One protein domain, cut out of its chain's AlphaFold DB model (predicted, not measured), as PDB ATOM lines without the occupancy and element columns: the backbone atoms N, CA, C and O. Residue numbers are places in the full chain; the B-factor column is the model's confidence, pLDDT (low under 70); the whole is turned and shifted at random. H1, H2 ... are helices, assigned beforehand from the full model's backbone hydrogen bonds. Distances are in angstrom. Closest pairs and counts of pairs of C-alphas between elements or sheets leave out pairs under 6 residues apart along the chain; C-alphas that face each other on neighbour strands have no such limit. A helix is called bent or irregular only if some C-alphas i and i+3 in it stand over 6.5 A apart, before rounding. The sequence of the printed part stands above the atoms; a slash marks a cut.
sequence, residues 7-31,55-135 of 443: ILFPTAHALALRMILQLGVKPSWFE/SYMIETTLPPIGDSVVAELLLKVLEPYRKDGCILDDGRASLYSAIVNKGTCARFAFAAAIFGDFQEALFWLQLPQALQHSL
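Overview. This is residues 7 to 31 and 55 to 135 of the 443 residues of an uncharacterized protein of Aegilops tauschii subsp. strangulata (UniProt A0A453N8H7). Three helices, H1, H4 and H5a, stand side by side in a row with H4 in the middle, neighbours running opposite ways; H3 packs on H4 beside the row, and H2 crosses H1 at the end of the row away from H5a. Beyond H5a the last helix bends, and its residues 129 to 135 stick out as a free arm. The printed part has 106 residues with five named helices, in the order H1, H2, H3, H4, H5, and no named strand; its class is all helix. It is compact, with a radius of gyration of the C-alphas of 14.0 A, yet elongated in outline, spanning 45 by 27 by 24 A.

Arrangement. H1, residues 11 to 23, touches H2, residues 68 to 83, at a steep tilt of 63 degrees, opposite ways; the closest C-alphas, of Ala 16 and Leu 74, are 6.0 A apart. H2 touches H1 with residues 71 to 78 alone. H3, residues 90 to 99, is apart from H2, and only just apart from H1, with 8.3 A between their closest C-alphas. H4, residues 104 to 115, is the hub, touching three other helices. Its closest C-alpha pair with H1 is Gln 22 and Arg 107, 5.2 A, at a shallow tilt of 22 degrees, opposite ways. H3 and H4 form a helical hairpin at a shallow tilt of 24 degrees, with the C-alphas of Ile 99 and Ala 106 closest at 6.4 A; H4 touches H3 with residues 106 to 110 alone. H5, residues 118 to 135, was assigned as one helix by its hydrogen bonds but is bent: C-alphas 125 and 128 are 7.0 A apart, and its arms H5a, residues 118 to 125, and H5b, residues 128 to 135, stand at a steep tilt of 51 degrees. H4 and H5a form a second helical hairpin, at a shallow tilt of 11 degrees, with the C-alphas of Ala 109 and Ala 121 closest at 4.2 A. H4 and H5b are close but not clearly touching, with the C-alphas of Cys 105 and Pro 128 closest at 7.4 A. Helix packing is mostly aligned: three of four touching pairs are at a shallow tilt. Every O i to N i+4 pair is within hydrogen-bond range in H1, H3, H4, H5a and H5b; in H2, 9 of 12 are.

Along the chain. H1 begins at C-alpha 11, (2.224, -32.391, -45.799), and is 18.2 A long. H2 is 23.3 A long and irregular, with C-alphas 77 and 80 7.2 A apart and a kink of 38 degrees near residue 77. H4 is 16.1 A long and ends at C-alpha 115, (7.979, -26.007, -40.711). H5b ends at C-alpha 135, (20.646, 0.450, -49.711).

Size, cuts and confidence. The C-alphas farthest apart, of Asp 84 and Leu 135, are 46.2 A apart. Residues 32 to 54 are not printed, and C-alphas 31 and 55 are 14.3 A apart across this cut, which lies in the link from H1 to H2. Residues 55 to 67 form a stretch with no named element. Of the links printed whole, H3 to H4 and H4 to H5 are tight and H2 to H3 is short. The mean pLDDT of the printed part is 79.2; 12 residues are under 70, namely 7, 60 to 62, 64 to 66, 68, 86 and 133 to 135.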
ATOM      1  N   ILE A   7       5.163 -31.928 -37.614       64.31
ATOM      2  CA  ILE A   7       5.481 -33.272 -38.127       64.31
ATOM      3  C   ILE A   7       4.250 -34.190 -38.175       64.31
ATOM      4  O   ILE A   7       4.239 -35.172 -38.911       64.31
ATOM      5  N   LEU A   8       3.211 -33.884 -37.399       72.12
ATOM      6  CA  LEU A   8       2.010 -34.707 -37.287       72.12
ATOM      7  C   LEU A   8       0.908 -34.300 -38.280       72.12
ATOM      8  O   LEU A   8      -0.097 -35.002 -38.395       72.12
ATOM      9  N   PHE A   9       1.085 -33.193 -39.007       77.88
ATOM     10  CA  PHE A   9       0.164 -32.774 -40.063       77.88
ATOM     11  C   PHE A   9       0.450 -33.506 -41.380       77.88
ATOM     12  O   PHE A   9       1.614 -33.687 -41.746       77.88
ATOM     13  N   PRO A  10      -0.585 -33.835 -42.180       84.25
ATOM     14  CA  PRO A  10      -0.372 -34.188 -43.577       84.25
ATOM     15  C   PRO A  10       0.349 -33.045 -44.302       84.25
ATOM     16  O   PRO A  10      -0.003 -31.877 -44.115       84.25
ATOM     17  N   THR A  11       1.310 -33.365 -45.171       82.56
ATOM     18  CA  THR A  11       2.224 -32.391 -45.799       82.56
ATOM     19  C   THR A  11       1.504 -31.190 -46.424       82.56
ATOM     20  O   THR A  11       1.925 -30.054 -46.234       82.56
ATOM     21  N   ALA A  12       0.373 -31.411 -47.102       85.00
ATOM     22  CA  ALA A  12      -0.421 -30.334 -47.699       85.00
ATOM     23  C   ALA A  12      -1.001 -29.355 -46.656       85.00
ATOM     24  O   ALA A  12      -0.998 -28.147 -46.876       85.00
ATOM     25  N   HIS A  13      -1.449 -29.857 -45.502       85.75
ATOM     26  CA  HIS A  13      -1.998 -29.037 -44.418       85.75
ATOM     27  C   HIS A  13      -0.891 -28.306 -43.648       85.75
ATOM     28  O   HIS A  13      -1.074 -27.155 -43.264       85.75
ATOM     29  N   ALA A  14       0.279 -28.932 -43.484       83.81
ATOM     30  CA  ALA A  14       1.457 -28.278 -42.914       83.81
ATOM     31  C   ALA A  14       1.917 -27.093 -43.780       83.81
ATOM     32  O   ALA A  14       2.195 -26.013 -43.265       83.81
ATOM     33  N   LEU A  15       1.936 -27.265 -45.108       84.94
ATOM     34  CA  LEU A  15       2.255 -26.194 -46.055       84.94
ATOM     35  C   LEU A  15       1.181 -25.098 -46.076       84.94
ATOM     36  O   LEU A  15       1.525 -23.918 -46.112       84.94
ATOM     37  N   ALA A  16      -0.100 -25.469 -45.991       87.44
ATOM     38  CA  ALA A  16      -1.197 -24.515 -45.851       87.44
ATOM     39  C   ALA A  16      -1.037 -23.655 -44.589       87.44
ATOM     40  O   ALA A  16      -1.116 -22.430 -44.660       87.44
ATOM     41  N   LEU A  17      -0.747 -24.284 -43.445       86.50
ATOM     42  CA  LEU A  17      -0.540 -23.598 -42.171       86.50
ATOM     43  C   LEU A  17       0.711 -22.714 -42.201       86.50
ATOM     44  O   LEU A  17       0.652 -21.559 -41.783       86.50
ATOM     45  N   ARG A  18       1.815 -23.211 -42.770       87.75
ATOM     46  CA  ARG A  18       3.029 -22.421 -43.018       87.75
ATOM     47  C   ARG A  18       2.708 -21.167 -43.830       87.75
ATOM     48  O   ARG A  18       3.094 -20.075 -43.423       87.75
ATOM     49  N   MET A  19       1.980 -21.307 -44.938       87.31
ATOM     50  CA  MET A  19       1.640 -20.175 -45.801       87.31
ATOM     51  C   MET A  19       0.716 -19.179 -45.098       87.31
ATOM     52  O   MET A  19       0.929 -17.974 -45.181       87.31
ATOM     53  N   ILE A  20      -0.263 -19.660 -44.336       87.62
ATOM     54  CA  ILE A  20      -1.165 -18.811 -43.554       87.62
ATOM     55  C   ILE A  20      -0.400 -17.998 -42.499       87.62
ATOM     56  O   ILE A  20      -0.602 -16.787 -42.382       87.62
ATOM     57  N   LEU A  21       0.540 -18.620 -41.780       87.06
ATOM     58  CA  LEU A  21       1.388 -17.921 -40.809       87.06
ATOM     59  C   LEU A  21       2.274 -16.857 -41.471       87.06
ATOM     60  O   LEU A  21       2.451 -15.774 -40.903       87.06
ATOM     61  N   GLN A  22       2.791 -17.153 -42.667       87.31
ATOM     62  CA  GLN A  22       3.603 -16.248 -43.485       87.31
ATOM     63  C   GLN A  22       2.795 -15.045 -44.002       87.31
ATOM     64  O   GLN A  22       3.252 -13.907 -43.872       87.31
ATOM     65  N   LEU A  23       1.591 -15.277 -44.538       85.56
ATOM     66  CA  LEU A  23       0.692 -14.227 -45.031       85.56
ATOM     67  C   LEU A  23       0.163 -13.335 -43.899       85.56
ATOM     68  O   LEU A  23      -0.030 -12.135 -44.095       85.56
ATOM     69  N   GLY A  24       0.026 -13.890 -42.694       84.44
ATOM     70  CA  GLY A  24      -0.379 -13.172 -41.492       84.44
ATOM     71  C   GLY A  24      -1.838 -13.372 -41.147       84.44
ATOM     72  O   GLY A  24      -2.724 -12.870 -41.837       84.44
ATOM     73  N   VAL A  25      -2.066 -14.015 -40.009       86.62
ATOM     74  CA  VAL A  25      -3.392 -14.183 -39.420       86.62
ATOM     75  C   VAL A  25      -3.428 -13.534 -38.049       86.62
ATOM     76  O   VAL A  25      -2.453 -13.563 -37.301       86.62
ATOM     77  N   LYS A  26      -4.554 -12.913 -37.716       85.25
ATOM     78  CA  LYS A  26      -4.790 -12.299 -36.417       85.25
ATOM     79  C   LYS A  26      -4.743 -13.380 -35.329       85.25
ATOM     80  O   LYS A  26      -5.366 -14.428 -35.502       85.25
ATOM     81  N   PRO A  27      -4.072 -13.129 -34.192       82.19
ATOM     82  CA  PRO A  27      -4.001 -14.085 -33.085       82.19
ATOM     83  C   PRO A  27      -5.371 -14.590 -32.608       82.19
ATOM     84  O   PRO A  27      -5.498 -15.759 -32.262       82.19
ATOM     85  N   SER A  28      -6.406 -13.749 -32.711       80.06
ATOM     86  CA  SER A  28      -7.802 -14.078 -32.393       80.06
ATOM     87  C   SER A  28      -8.392 -15.230 -33.212       80.06
ATOM     88  O   SER A  28      -9.418 -15.784 -32.834       80.06
ATOM     89  N   TRP A  29      -7.776 -15.621 -34.330       82.19
ATOM     90  CA  TRP A  29      -8.184 -16.822 -35.057       82.19
ATOM     91  C   TRP A  29      -7.820 -18.102 -34.293       82.19
ATOM     92  O   TRP A  29      -8.600 -19.055 -34.290       82.19
ATOM     93  N   PHE A  30      -6.666 -18.121 -33.615       78.12
ATOM     94  CA  PHE A  30      -6.204 -19.275 -32.836       78.12
ATOM     95  C   PHE A  30      -6.952 -19.429 -31.505       78.12
ATOM     96  O   PHE A  30      -6.946 -20.512 -30.928       78.12
ATOM     97  N   GLU A  31      -7.621 -18.376 -31.031       70.44
ATOM     98  CA  GLU A  31      -8.438 -18.408 -29.819       70.44
ATOM     99  C   GLU A  31      -9.719 -19.223 -30.068       70.44
ATOM    100  O   GLU A  31     -10.666 -18.795 -30.735       70.44
ATOM    101  N   SER A  55     -11.591 -11.455 -42.521       76.38
ATOM    102  CA  SER A  55     -11.483 -10.574 -41.353       76.38
ATOM    103  C   SER A  55     -10.396 -11.021 -40.373       76.38
ATOM    104  O   SER A  55      -9.918 -10.209 -39.575       76.38
ATOM    105  N   TYR A  56     -10.008 -12.302 -40.422       76.12
ATOM    106  CA  TYR A  56      -8.925 -12.873 -39.627       76.12
ATOM    107  C   TYR A  56      -7.550 -12.705 -40.266       76.12
ATOM    108  O   TYR A  56      -6.555 -12.920 -39.583       76.12
ATOM    109  N   MET A  57      -7.447 -12.297 -41.529       82.00
ATOM    110  CA  MET A  57      -6.158 -11.927 -42.103       82.00
ATOM    111  C   MET A  57      -5.741 -10.530 -41.647       82.00
ATOM    112  O   MET A  57      -6.569  -9.680 -41.308       82.00
ATOM    113  N   ILE A  58      -4.432 -10.293 -41.595       79.94
ATOM    114  CA  ILE A  58      -3.905  -8.953 -41.334       79.94
ATOM    115  C   ILE A  58      -4.044  -8.119 -42.601       79.94
ATOM    116  O   ILE A  58      -3.656  -8.551 -43.684       79.94
ATOM    117  N   GLU A  59      -4.558  -6.903 -42.452       70.75
ATOM    118  CA  GLU A  59      -4.528  -5.907 -43.515       70.75
ATOM    119  C   GLU A  59      -3.075  -5.479 -43.735       70.75
ATOM    120  O   GLU A  59      -2.462  -4.817 -42.897       70.75
ATOM    121  N   THR A  60      -2.484  -5.923 -44.841       66.31
ATOM    122  CA  THR A  60      -1.109  -5.571 -45.195       66.31
ATOM    123  C   THR A  60      -1.097  -4.453 -46.223       66.31
ATOM    124  O   THR A  60      -1.768  -4.541 -47.244       66.31
ATOM    125  N   THR A  61      -0.237  -3.458 -46.021       60.88
ATOM    126  CA  THR A  61       0.073  -2.404 -47.007       60.88
ATOM    127  C   THR A  61       0.966  -2.890 -48.161       60.88
ATOM    128  O   THR A  61       1.420  -2.095 -48.979       60.88
ATOM    129  N   LEU A  62       1.256  -4.194 -48.211       66.00
ATOM    130  CA  LEU A  62       2.117  -4.830 -49.203       66.00
ATOM    131  C   LEU A  62       1.326  -5.168 -50.479       66.00
ATOM    132  O   LEU A  62       0.131  -5.451 -50.389       66.00
ATOM    133  N   PRO A  63       1.978  -5.207 -51.655       72.25
ATOM    134  CA  PRO A  63       1.341  -5.685 -52.878       72.25
ATOM    135  C   PRO A  63       0.844  -7.130 -52.698       72.25
ATOM    136  O   PRO A  63       1.600  -7.954 -52.172       72.25
ATOM    137  N   PRO A  64      -0.383  -7.471 -53.133       67.69
ATOM    138  CA  PRO A  64      -0.860  -8.844 -53.074       67.69
ATOM    139  C   PRO A  64      -0.026  -9.705 -54.027       67.69
ATOM    140  O   PRO A  64      -0.013  -9.488 -55.239       67.69
ATOM    141  N   ILE A  65       0.700 -10.674 -53.471       65.06
ATOM    142  CA  ILE A  65       1.412 -11.692 -54.243       65.06
ATOM    143  C   ILE A  65       0.534 -12.943 -54.235       65.06
ATOM    144  O   ILE A  65       0.376 -13.583 -53.197       65.06
ATOM    145  N   GLY A  66      -0.033 -13.277 -55.395       69.44
ATOM    146  CA  GLY A  66      -0.982 -14.381 -55.546       69.44
ATOM    147  C   GLY A  66      -2.442 -13.963 -55.358       69.44
ATOM    148  O   GLY A  66      -2.766 -12.779 -55.269       69.44
ATOM    149  N   ASP A  67      -3.329 -14.954 -55.349       73.94
ATOM    150  CA  ASP A  67      -4.774 -14.752 -55.247       73.94
ATOM    151  C   ASP A  67      -5.217 -14.718 -53.772       73.94
ATOM    152  O   ASP A  67      -4.979 -15.660 -53.012       73.94
ATOM    153  N   SER A  68      -5.874 -13.630 -53.360       67.44
ATOM    154  CA  SER A  68      -6.362 -13.437 -51.990       67.44
ATOM    155  C   SER A  68      -7.451 -14.439 -51.598       67.44
ATOM    156  O   SER A  68      -7.595 -14.755 -50.416       67.44
ATOM    157  N   VAL A  69      -8.168 -15.006 -52.575       73.62
ATOM    158  CA  VAL A  69      -9.195 -16.035 -52.357       73.62
ATOM    159  C   VAL A  69      -8.574 -17.345 -51.857       73.62
ATOM    160  O   VAL A  69      -9.192 -18.086 -51.090       73.62
ATOM    161  N   VAL A  70      -7.318 -17.626 -52.222       79.12
ATOM    162  CA  VAL A  70      -6.616 -18.853 -51.811       79.12
ATOM    163  C   VAL A  70      -6.370 -18.871 -50.305       79.12
ATOM    164  O   VAL A  70      -6.522 -19.914 -49.676       79.12
ATOM    165  N   ALA A  71      -6.051 -17.731 -49.692       77.44
ATOM    166  CA  ALA A  71      -5.834 -17.671 -48.249       77.44
ATOM    167  C   ALA A  71      -7.121 -17.974 -47.457       77.44
ATOM    168  O   ALA A  71      -7.079 -18.684 -46.453       77.44
ATOM    169  N   GLU A  72      -8.273 -17.520 -47.959       79.44
ATOM    170  CA  GLU A  72      -9.594 -17.819 -47.395       79.44
ATOM    171  C   GLU A  72      -9.924 -19.319 -47.480       79.44
ATOM    172  O   GLU A  72     -10.336 -19.938 -46.494       79.44
ATOM    173  N   LEU A  73      -9.667 -19.931 -48.640       83.56
ATOM    174  CA  LEU A  73      -9.842 -21.370 -48.853       83.56
ATOM    175  C   LEU A  73      -8.961 -22.193 -47.909       83.56
ATOM    176  O   LEU A  73      -9.410 -23.199 -47.363       83.56
ATOM    177  N   LEU A  74      -7.723 -21.761 -47.669       85.31
ATOM    178  CA  LEU A  74      -6.810 -22.462 -46.770       85.31
ATOM    179  C   LEU A  74      -7.209 -22.312 -45.301       85.31
ATOM    180  O   LEU A  74      -7.100 -23.282 -44.552       85.31
ATOM    181  N   LEU A  75      -7.728 -21.149 -44.889       83.88
ATOM    182  CA  LEU A  75      -8.280 -20.967 -43.542       83.88
ATOM    183  C   LEU A  75      -9.448 -21.927 -43.309       83.88
ATOM    184  O   LEU A  75      -9.509 -22.577 -42.266       83.88
ATOM    185  N   LYS A  76     -10.315 -22.086 -44.316       84.88
ATOM    186  CA  LYS A  76     -11.429 -23.039 -44.290       84.88
ATOM    187  C   LYS A  76     -10.954 -24.493 -44.200       84.88
ATOM    188  O   LYS A  76     -11.535 -25.279 -43.456       84.88
ATOM    189  N   VAL A  77      -9.890 -24.855 -44.921       85.81
ATOM    190  CA  VAL A  77      -9.288 -26.203 -44.864       85.81
ATOM    191  C   VAL A  77      -8.672 -26.494 -43.488       85.81
ATOM    192  O   VAL A  77      -8.729 -27.633 -43.025       85.81
ATOM    193  N   LEU A  78      -8.112 -25.488 -42.811       84.62
ATOM    194  CA  LEU A  78      -7.504 -25.649 -41.484       84.62
ATOM    195  C   LEU A  78      -8.498 -25.541 -40.319       84.62
ATOM    196  O   LEU A  78      -8.175 -25.927 -39.198       84.62
ATOM    197  N   GLU A  79      -9.716 -25.060 -40.559       82.56
ATOM    198  CA  GLU A  79     -10.721 -24.839 -39.520       82.56
ATOM    199  C   GLU A  79     -11.095 -26.077 -38.674       82.56
ATOM    200  O   GLU A  79     -11.279 -25.913 -37.464       82.56
ATOM    201  N   PRO A  80     -11.159 -27.312 -39.212       81.25
ATOM    202  CA  PRO A  80     -11.355 -28.508 -38.388       81.25
ATOM    203  C   PRO A  80     -10.257 -28.674 -37.326       81.25
ATOM    204  O   PRO A  80     -10.554 -28.841 -36.147       81.25
ATOM    205  N   TYR A  81      -8.989 -28.498 -37.713       78.44
ATOM    206  CA  TYR A  81      -7.851 -28.578 -36.792       78.44
ATOM    207  C   TYR A  81      -7.881 -27.468 -35.738       78.44
ATOM    208  O   TYR A  81      -7.416 -27.669 -34.615       78.44
ATOM    209  N   ARG A  82      -8.430 -26.300 -36.094       78.31
ATOM    210  CA  ARG A  82      -8.638 -25.175 -35.175       78.31
ATOM    211  C   ARG A  82      -9.624 -25.565 -34.085       78.31
ATOM    212  O   ARG A  82      -9.287 -25.466 -32.917       78.31
ATOM    213  N   LYS A  83     -10.807 -26.064 -34.467       77.44
ATOM    214  CA  LYS A  83     -11.875 -26.487 -33.537       77.44
ATOM    215  C   LYS A  83     -11.431 -27.610 -32.597       77.44
ATOM    216  O   LYS A  83     -11.874 -27.668 -31.451       77.44
ATOM    217  N   ASP A  84     -10.521 -28.453 -33.069       72.69
ATOM    218  CA  ASP A  84      -9.933 -29.533 -32.282       72.69
ATOM    219  C   ASP A  84      -8.759 -29.078 -31.395       72.69
ATOM    220  O   ASP A  84      -8.202 -29.892 -30.658       72.69
ATOM    221  N   GLY A  85      -8.377 -27.794 -31.432       70.31
ATOM    222  CA  GLY A  85      -7.268 -27.241 -30.647       70.31
ATOM    223  C   GLY A  85      -5.901 -27.802 -31.050       70.31
ATOM    224  O   GLY A  85      -5.008 -27.925 -30.218       70.31
ATOM    225  N   CYS A  86      -5.748 -28.211 -32.312       69.75
ATOM    226  CA  CYS A  86      -4.594 -28.972 -32.794       69.75
ATOM    227  C   CYS A  86      -3.640 -28.169 -33.695       69.75
ATOM    228  O   CYS A  86      -2.669 -28.742 -34.172       69.75
ATOM    229  N   ILE A  87      -3.891 -26.880 -33.959       76.94
ATOM    230  CA  ILE A  87      -3.099 -26.078 -34.915       76.94
ATOM    231  C   ILE A  87      -1.724 -25.675 -34.368       76.94
ATOM    232  O   ILE A  87      -0.700 -25.953 -34.987       76.94
ATOM    233  N   LEU A  88      -1.701 -25.006 -33.219       76.31
ATOM    234  CA  LEU A  88      -0.497 -24.580 -32.510       76.31
ATOM    235  C   LEU A  88      -0.754 -24.751 -31.013       76.31
ATOM    236  O   LEU A  88      -1.885 -24.602 -30.561       76.31
ATOM    237  N   ASP A  89       0.282 -25.078 -30.250       78.50
ATOM    238  CA  ASP A  89       0.249 -25.023 -28.790       78.50
ATOM    239  C   ASP A  89       0.181 -23.568 -28.299       78.50
ATOM    240  O   ASP A  89       0.685 -22.656 -28.963       78.50
ATOM    241  N   ASP A  90      -0.394 -23.356 -27.111       75.94
ATOM    242  CA  ASP A  90      -0.592 -22.023 -26.519       75.94
ATOM    243  C   ASP A  90       0.718 -21.215 -26.439       75.94
ATOM    244  O   ASP A  90       0.732 -20.001 -26.656       75.94
ATOM    245  N   GLY A  91       1.848 -21.899 -26.215       76.00
ATOM    246  CA  GLY A  91       3.181 -21.300 -26.222       76.00
ATOM    247  C   GLY A  91       3.572 -20.729 -27.588       76.00
ATOM    248  O   GLY A  91       3.971 -19.566 -27.685       76.00
ATOM    249  N   ARG A  92       3.423 -21.500 -28.673       78.81
ATOM    250  CA  ARG A  92       3.722 -21.022 -30.037       78.81
ATOM    251  C   ARG A  92       2.719 -19.995 -30.538       78.81
ATOM    252  O   ARG A  92       3.126 -19.079 -31.250       78.81
ATOM    253  N   ALA A  93       1.447 -20.099 -30.158       81.19
ATOM    254  CA  ALA A  93       0.447 -19.082 -30.474       81.19
ATOM    255  C   ALA A  93       0.793 -17.730 -29.814       81.19
ATOM    256  O   ALA A  93       0.729 -16.689 -30.470       81.19
ATOM    257  N   SER A  94       1.257 -17.751 -28.557       81.31
ATOM    258  CA  SER A  94       1.759 -16.562 -27.851       81.31
ATOM    259  C   SER A  94       3.028 -15.982 -28.496       81.31
ATOM    260  O   SER A  94       3.150 -14.770 -28.681       81.31
ATOM    261  N   LEU A  95       3.965 -16.834 -28.927       81.31
ATOM    262  CA  LEU A  95       5.153 -16.379 -29.656       81.31
ATOM    263  C   LEU A  95       4.795 -15.768 -31.017       81.31
ATOM    264  O   LEU A  95       5.352 -14.735 -31.396       81.31
ATOM    265  N   TYR A  96       3.846 -16.368 -31.737       83.88
ATOM    266  CA  TYR A  96       3.361 -15.827 -33.000       83.88
ATOM    267  C   TYR A  96       2.703 -14.460 -32.803       83.88
ATOM    268  O   TYR A  96       3.025 -13.528 -33.540       83.88
ATOM    269  N   SER A  97       1.850 -14.293 -31.786       83.81
ATOM    270  CA  SER A  97       1.172 -13.017 -31.522       83.81
ATOM    271  C   SER A  97       2.151 -11.874 -31.232       83.81
ATOM    272  O   SER A  97       1.941 -10.752 -31.694       83.81
ATOM    273  N   ALA A  98       3.279 -12.163 -30.576       84.19
ATOM    274  CA  ALA A  98       4.347 -11.193 -30.340       84.19
ATOM    275  C   ALA A  98       5.142 -10.816 -31.608       84.19
ATOM    276  O   ALA A  98       5.783  -9.761 -31.650       84.19
ATOM    277  N   ILE A  99       5.151 -11.678 -32.631       83.94
ATOM    278  CA  ILE A  99       5.961 -11.524 -33.851       83.94
ATOM    279  C   ILE A  99       5.131 -11.026 -35.038       83.94
ATOM    280  O   ILE A  99       5.676 -10.371 -35.926       83.94
ATOM    281  N   VAL A 100       3.824 -11.285 -35.058       83.19
ATOM    282  CA  VAL A 100       2.978 -11.105 -36.244       83.19
ATOM    283  C   VAL A 100       2.998  -9.675 -36.805       83.19
ATOM    284  O   VAL A 100       3.007  -9.486 -38.020       83.19
ATOM    285  N   ASN A 101       3.121  -8.673 -35.928       81.88
ATOM    286  CA  ASN A 101       3.177  -7.253 -36.293       81.88
ATOM    287  C   ASN A 101       4.606  -6.719 -36.521       81.88
ATOM    288  O   ASN A 101       4.773  -5.561 -36.890       81.88
ATOM    289  N   LYS A 102       5.652  -7.539 -36.336       80.69
ATOM    290  CA  LYS A 102       7.067  -7.149 -36.530       80.69
ATOM    291  C   LYS A 102       7.523  -7.202 -37.996       80.69
ATOM    292  O   LYS A 102       8.706  -7.029 -38.283       80.69
ATOM    293  N   GLY A 103       6.598  -7.439 -38.927       82.69
ATOM    294  CA  GLY A 103       6.843  -7.447 -40.368       82.69
ATOM    295  C   GLY A 103       6.940  -8.843 -40.990       82.69
ATOM    296  O   GLY A 103       6.920  -9.877 -40.321       82.69
ATOM    297  N   THR A 104       7.021  -8.881 -42.319       84.06
ATOM    298  CA  THR A 104       6.942 -10.119 -43.114       84.06
ATOM    299  C   THR A 104       8.137 -11.046 -42.910       84.06
ATOM    300  O   THR A 104       7.945 -12.243 -42.731       84.06
ATOM    301  N   CYS A 105       9.357 -10.505 -42.827       84.62
ATOM    302  CA  CYS A 105      10.560 -11.309 -42.587       84.62
ATOM    303  C   CYS A 105      10.498 -12.059 -41.245       84.62
ATOM    304  O   CYS A 105      10.886 -13.220 -41.166       84.62
ATOM    305  N   ALA A 106       9.937 -11.435 -40.205       82.75
ATOM    306  CA  ALA A 106       9.794 -12.063 -38.895       82.75
ATOM    307  C   ALA A 106       8.749 -13.199 -38.911       82.75
ATOM    308  O   ALA A 106       8.981 -14.262 -38.338       82.75
ATOM    309  N   ARG A 107       7.634 -13.014 -39.636       87.88
ATOM    310  CA  ARG A 107       6.633 -14.070 -39.880       87.88
ATOM    311  C   ARG A 107       7.220 -15.238 -40.674       87.88
ATOM    312  O   ARG A 107       6.953 -16.393 -40.354       87.88
ATOM    313  N   PHE A 108       8.049 -14.946 -41.676       88.56
ATOM    314  CA  PHE A 108       8.711 -15.960 -42.496       88.56
ATOM    315  C   PHE A 108       9.746 -16.748 -41.695       88.56
ATOM    316  O   PHE A 108       9.741 -17.974 -41.763       88.56
ATOM    317  N   ALA A 109      10.550 -16.070 -40.872       84.69
ATOM    318  CA  ALA A 109      11.488 -16.711 -39.958       84.69
ATOM    319  C   ALA A 109      10.779 -17.630 -38.954       84.69
ATOM    320  O   ALA A 109      11.210 -18.760 -38.744       84.69
ATOM    321  N   PHE A 110       9.660 -17.180 -38.374       86.44
ATOM    322  CA  PHE A 110       8.859 -17.987 -37.454       86.44
ATOM    323  C   PHE A 110       8.276 -19.231 -38.139       86.44
ATOM    324  O   PHE A 110       8.399 -20.341 -37.628       86.44
ATOM    325  N   ALA A 111       7.689 -19.070 -39.327       86.69
ATOM    326  CA  ALA A 111       7.148 -20.191 -40.087       86.69
ATOM    327  C   ALA A 111       8.248 -21.173 -40.537       86.69
ATOM    328  O   ALA A 111       8.037 -22.383 -40.489       86.69
ATOM    329  N   ALA A 112       9.427 -20.675 -40.921       85.00
ATOM    330  CA  ALA A 112      10.586 -21.497 -41.267       85.00
ATOM    331  C   ALA A 112      11.152 -22.247 -40.050       85.00
ATOM    332  O   ALA A 112      11.483 -23.417 -40.167       85.00
ATOM    333  N   ALA A 113      11.179 -21.636 -38.863       81.94
ATOM    334  CA  ALA A 113      11.609 -22.310 -37.637       81.94
ATOM    335  C   ALA A 113      10.670 -23.456 -37.215       81.94
ATOM    336  O   ALA A 113      11.104 -24.399 -36.559       81.94
ATOM    337  N   ILE A 114       9.386 -23.374 -37.574       81.94
ATOM    338  CA  ILE A 114       8.379 -24.382 -37.221       81.94
ATOM    339  C   ILE A 114       8.253 -25.473 -38.299       81.94
ATOM    340  O   ILE A 114       8.120 -26.647 -37.960       81.94
ATOM    341  N   PHE A 115       8.283 -25.107 -39.584       82.00
ATOM    342  CA  PHE A 115       7.979 -26.007 -40.711       82.00
ATOM    343  C   PHE A 115       9.138 -26.212 -41.703       82.00
ATOM    344  O   PHE A 115       8.976 -26.959 -42.667       82.00
ATOM    345  N   GLY A 116      10.255 -25.504 -41.548       78.56
ATOM    346  CA  GLY A 116      11.377 -25.476 -42.492       78.56
ATOM    347  C   GLY A 116      12.719 -25.797 -41.832       78.56
ATOM    348  O   GLY A 116      12.785 -26.559 -40.870       78.56
ATOM    349  N   ASP A 117      13.790 -25.225 -42.384       75.44
ATOM    350  CA  ASP A 117      15.162 -25.376 -41.885       75.44
ATOM    351  C   ASP A 117      15.556 -24.184 -40.994       75.44
ATOM    352  O   ASP A 117      15.175 -23.034 -41.237       75.44
ATOM    353  N   PHE A 118      16.391 -24.445 -39.991       71.38
ATOM    354  CA  PHE A 118      17.035 -23.422 -39.177       71.38
ATOM    355  C   PHE A 118      17.847 -22.434 -40.026       71.38
ATOM    356  O   PHE A 118      17.829 -21.233 -39.754       71.38
ATOM    357  N   GLN A 119      18.505 -22.907 -41.092       72.75
ATOM    358  CA  GLN A 119      19.228 -22.029 -42.021       72.75
ATOM    359  C   GLN A 119      18.287 -21.076 -42.770       72.75
ATOM    360  O   GLN A 119      18.613 -19.906 -42.971       72.75
ATOM    361  N   GLU A 120      17.087 -21.539 -43.126       81.12
ATOM    362  CA  GLU A 120      16.064 -20.695 -43.744       81.12
ATOM    363  C   GLU A 120      15.549 -19.638 -42.751       81.12
ATOM    364  O   GLU A 120      15.391 -18.467 -43.100       81.12
ATOM    365  N   ALA A 121      15.337 -20.016 -41.487       77.50
ATOM    366  CA  ALA A 121      14.929 -19.077 -40.445       77.50
ATOM    367  C   ALA A 121      15.987 -17.982 -40.202       77.50
ATOM    368  O   ALA A 121      15.642 -16.799 -40.112       77.50
ATOM    369  N   LEU A 122      17.272 -18.356 -40.155       75.00
ATOM    370  CA  LEU A 122      18.388 -17.412 -40.054       75.00
ATOM    371  C   LEU A 122      18.448 -16.466 -41.254       75.00
ATOM    372  O   LEU A 122      18.608 -15.259 -41.062       75.00
ATOM    373  N   PHE A 123      18.262 -16.987 -42.468       83.38
ATOM    374  CA  PHE A 123      18.215 -16.176 -43.682       83.38
ATOM    375  C   PHE A 123      17.157 -15.067 -43.578       83.38
ATOM    376  O   PHE A 123      17.478 -13.893 -43.776       83.38
ATOM    377  N   TRP A 124      15.918 -15.400 -43.197       85.94
ATOM    378  CA  TRP A 124      14.842 -14.410 -43.074       85.94
ATOM    379  C   TRP A 124      15.094 -13.373 -41.970       85.94
ATOM    380  O   TRP A 124      14.720 -12.212 -42.134       85.94
ATOM    381  N   LEU A 125      15.751 -13.750 -40.867       80.50
ATOM    382  CA  LEU A 125      16.144 -12.809 -39.807       80.50
ATOM    383  C   LEU A 125      17.252 -11.847 -40.253       80.50
ATOM    384  O   LEU A 125      17.260 -10.686 -39.842       80.50
ATOM    385  N   GLN A 126      18.179 -12.319 -41.084       78.94
ATOM    386  CA  GLN A 126      19.326 -11.542 -41.559       78.94
ATOM    387  C   GLN A 126      18.995 -10.667 -42.777       78.94
ATOM    388  O   GLN A 126      19.623  -9.625 -42.971       78.94
ATOM    389  N   LEU A 127      17.982 -11.041 -43.567       81.69
ATOM    390  CA  LEU A 127      17.601 -10.357 -44.805       81.69
ATOM    391  C   LEU A 127      17.364  -8.839 -44.647       81.69
ATOM    392  O   LEU A 127      17.891  -8.087 -45.467       81.69
ATOM    393  N   PRO A 128      16.647  -8.333 -43.618       78.69
ATOM    394  CA  PRO A 128      16.456  -6.893 -43.448       78.69
ATOM    395  C   PRO A 128      17.774  -6.135 -43.259       78.69
ATOM    396  O   PRO A 128      17.962  -5.077 -43.852       78.69
ATOM    397  N   GLN A 129      18.702  -6.691 -42.473       73.06
ATOM    398  CA  GLN A 129      20.010  -6.081 -42.217       73.06
ATOM    399  C   GLN A 129      20.890  -6.109 -43.475       73.06
ATOM    400  O   GLN A 129      21.558  -5.122 -43.787       73.06
ATOM    401  N   ALA A 130      20.841  -7.213 -44.228       73.06
ATOM    402  CA  ALA A 130      21.543  -7.365 -45.498       73.06
ATOM    403  C   ALA A 130      21.051  -6.362 -46.555       73.06
ATOM    404  O   ALA A 130      21.852  -5.734 -47.252       73.06
ATOM    405  N   LEU A 131      19.732  -6.169 -46.651       76.12
ATOM    406  CA  LEU A 131      19.132  -5.210 -47.576       76.12
ATOM    407  C   LEU A 131      19.414  -3.764 -47.163       76.12
ATOM    408  O   LEU A 131      19.811  -2.979 -48.023       76.12
ATOM    409  N   GLN A 132      19.295  -3.416 -45.875       72.81
ATOM    410  CA  GLN A 132      19.673  -2.088 -45.365       72.81
ATOM    411  C   GLN A 132      21.114  -1.738 -45.745       72.81
ATOM    412  O   GLN A 132      21.365  -0.679 -46.311       72.81
ATOM    413  N   HIS A 133      22.044  -2.680 -45.565       66.56
ATOM    414  CA  HIS A 133      23.434  -2.497 -45.973       66.56
ATOM    415  C   HIS A 133      23.597  -2.256 -47.487       66.56
ATOM    416  O   HIS A 133      24.410  -1.431 -47.908       66.56
ATOM    417  N   SER A 134      22.814  -2.942 -48.327       67.00
ATOM    418  CA  SER A 134      22.836  -2.721 -49.781       67.00
ATOM    419  C   SER A 134      22.305  -1.337 -50.185       67.00
ATOM    420  O   SER A 134      22.843  -0.713 -51.103       67.00
ATOM    421  N   LEU A 135      21.292  -0.839 -49.469       69.31
ATOM    422  CA  LEU A 135      20.646   0.450 -49.711       69.31
ATOM    423  C   LEU A 135      21.527   1.619 -49.252       69.31
ATOM    424  O   LEU A 135      21.751   2.533 -50.044       69.31
TER     425      LEU A 135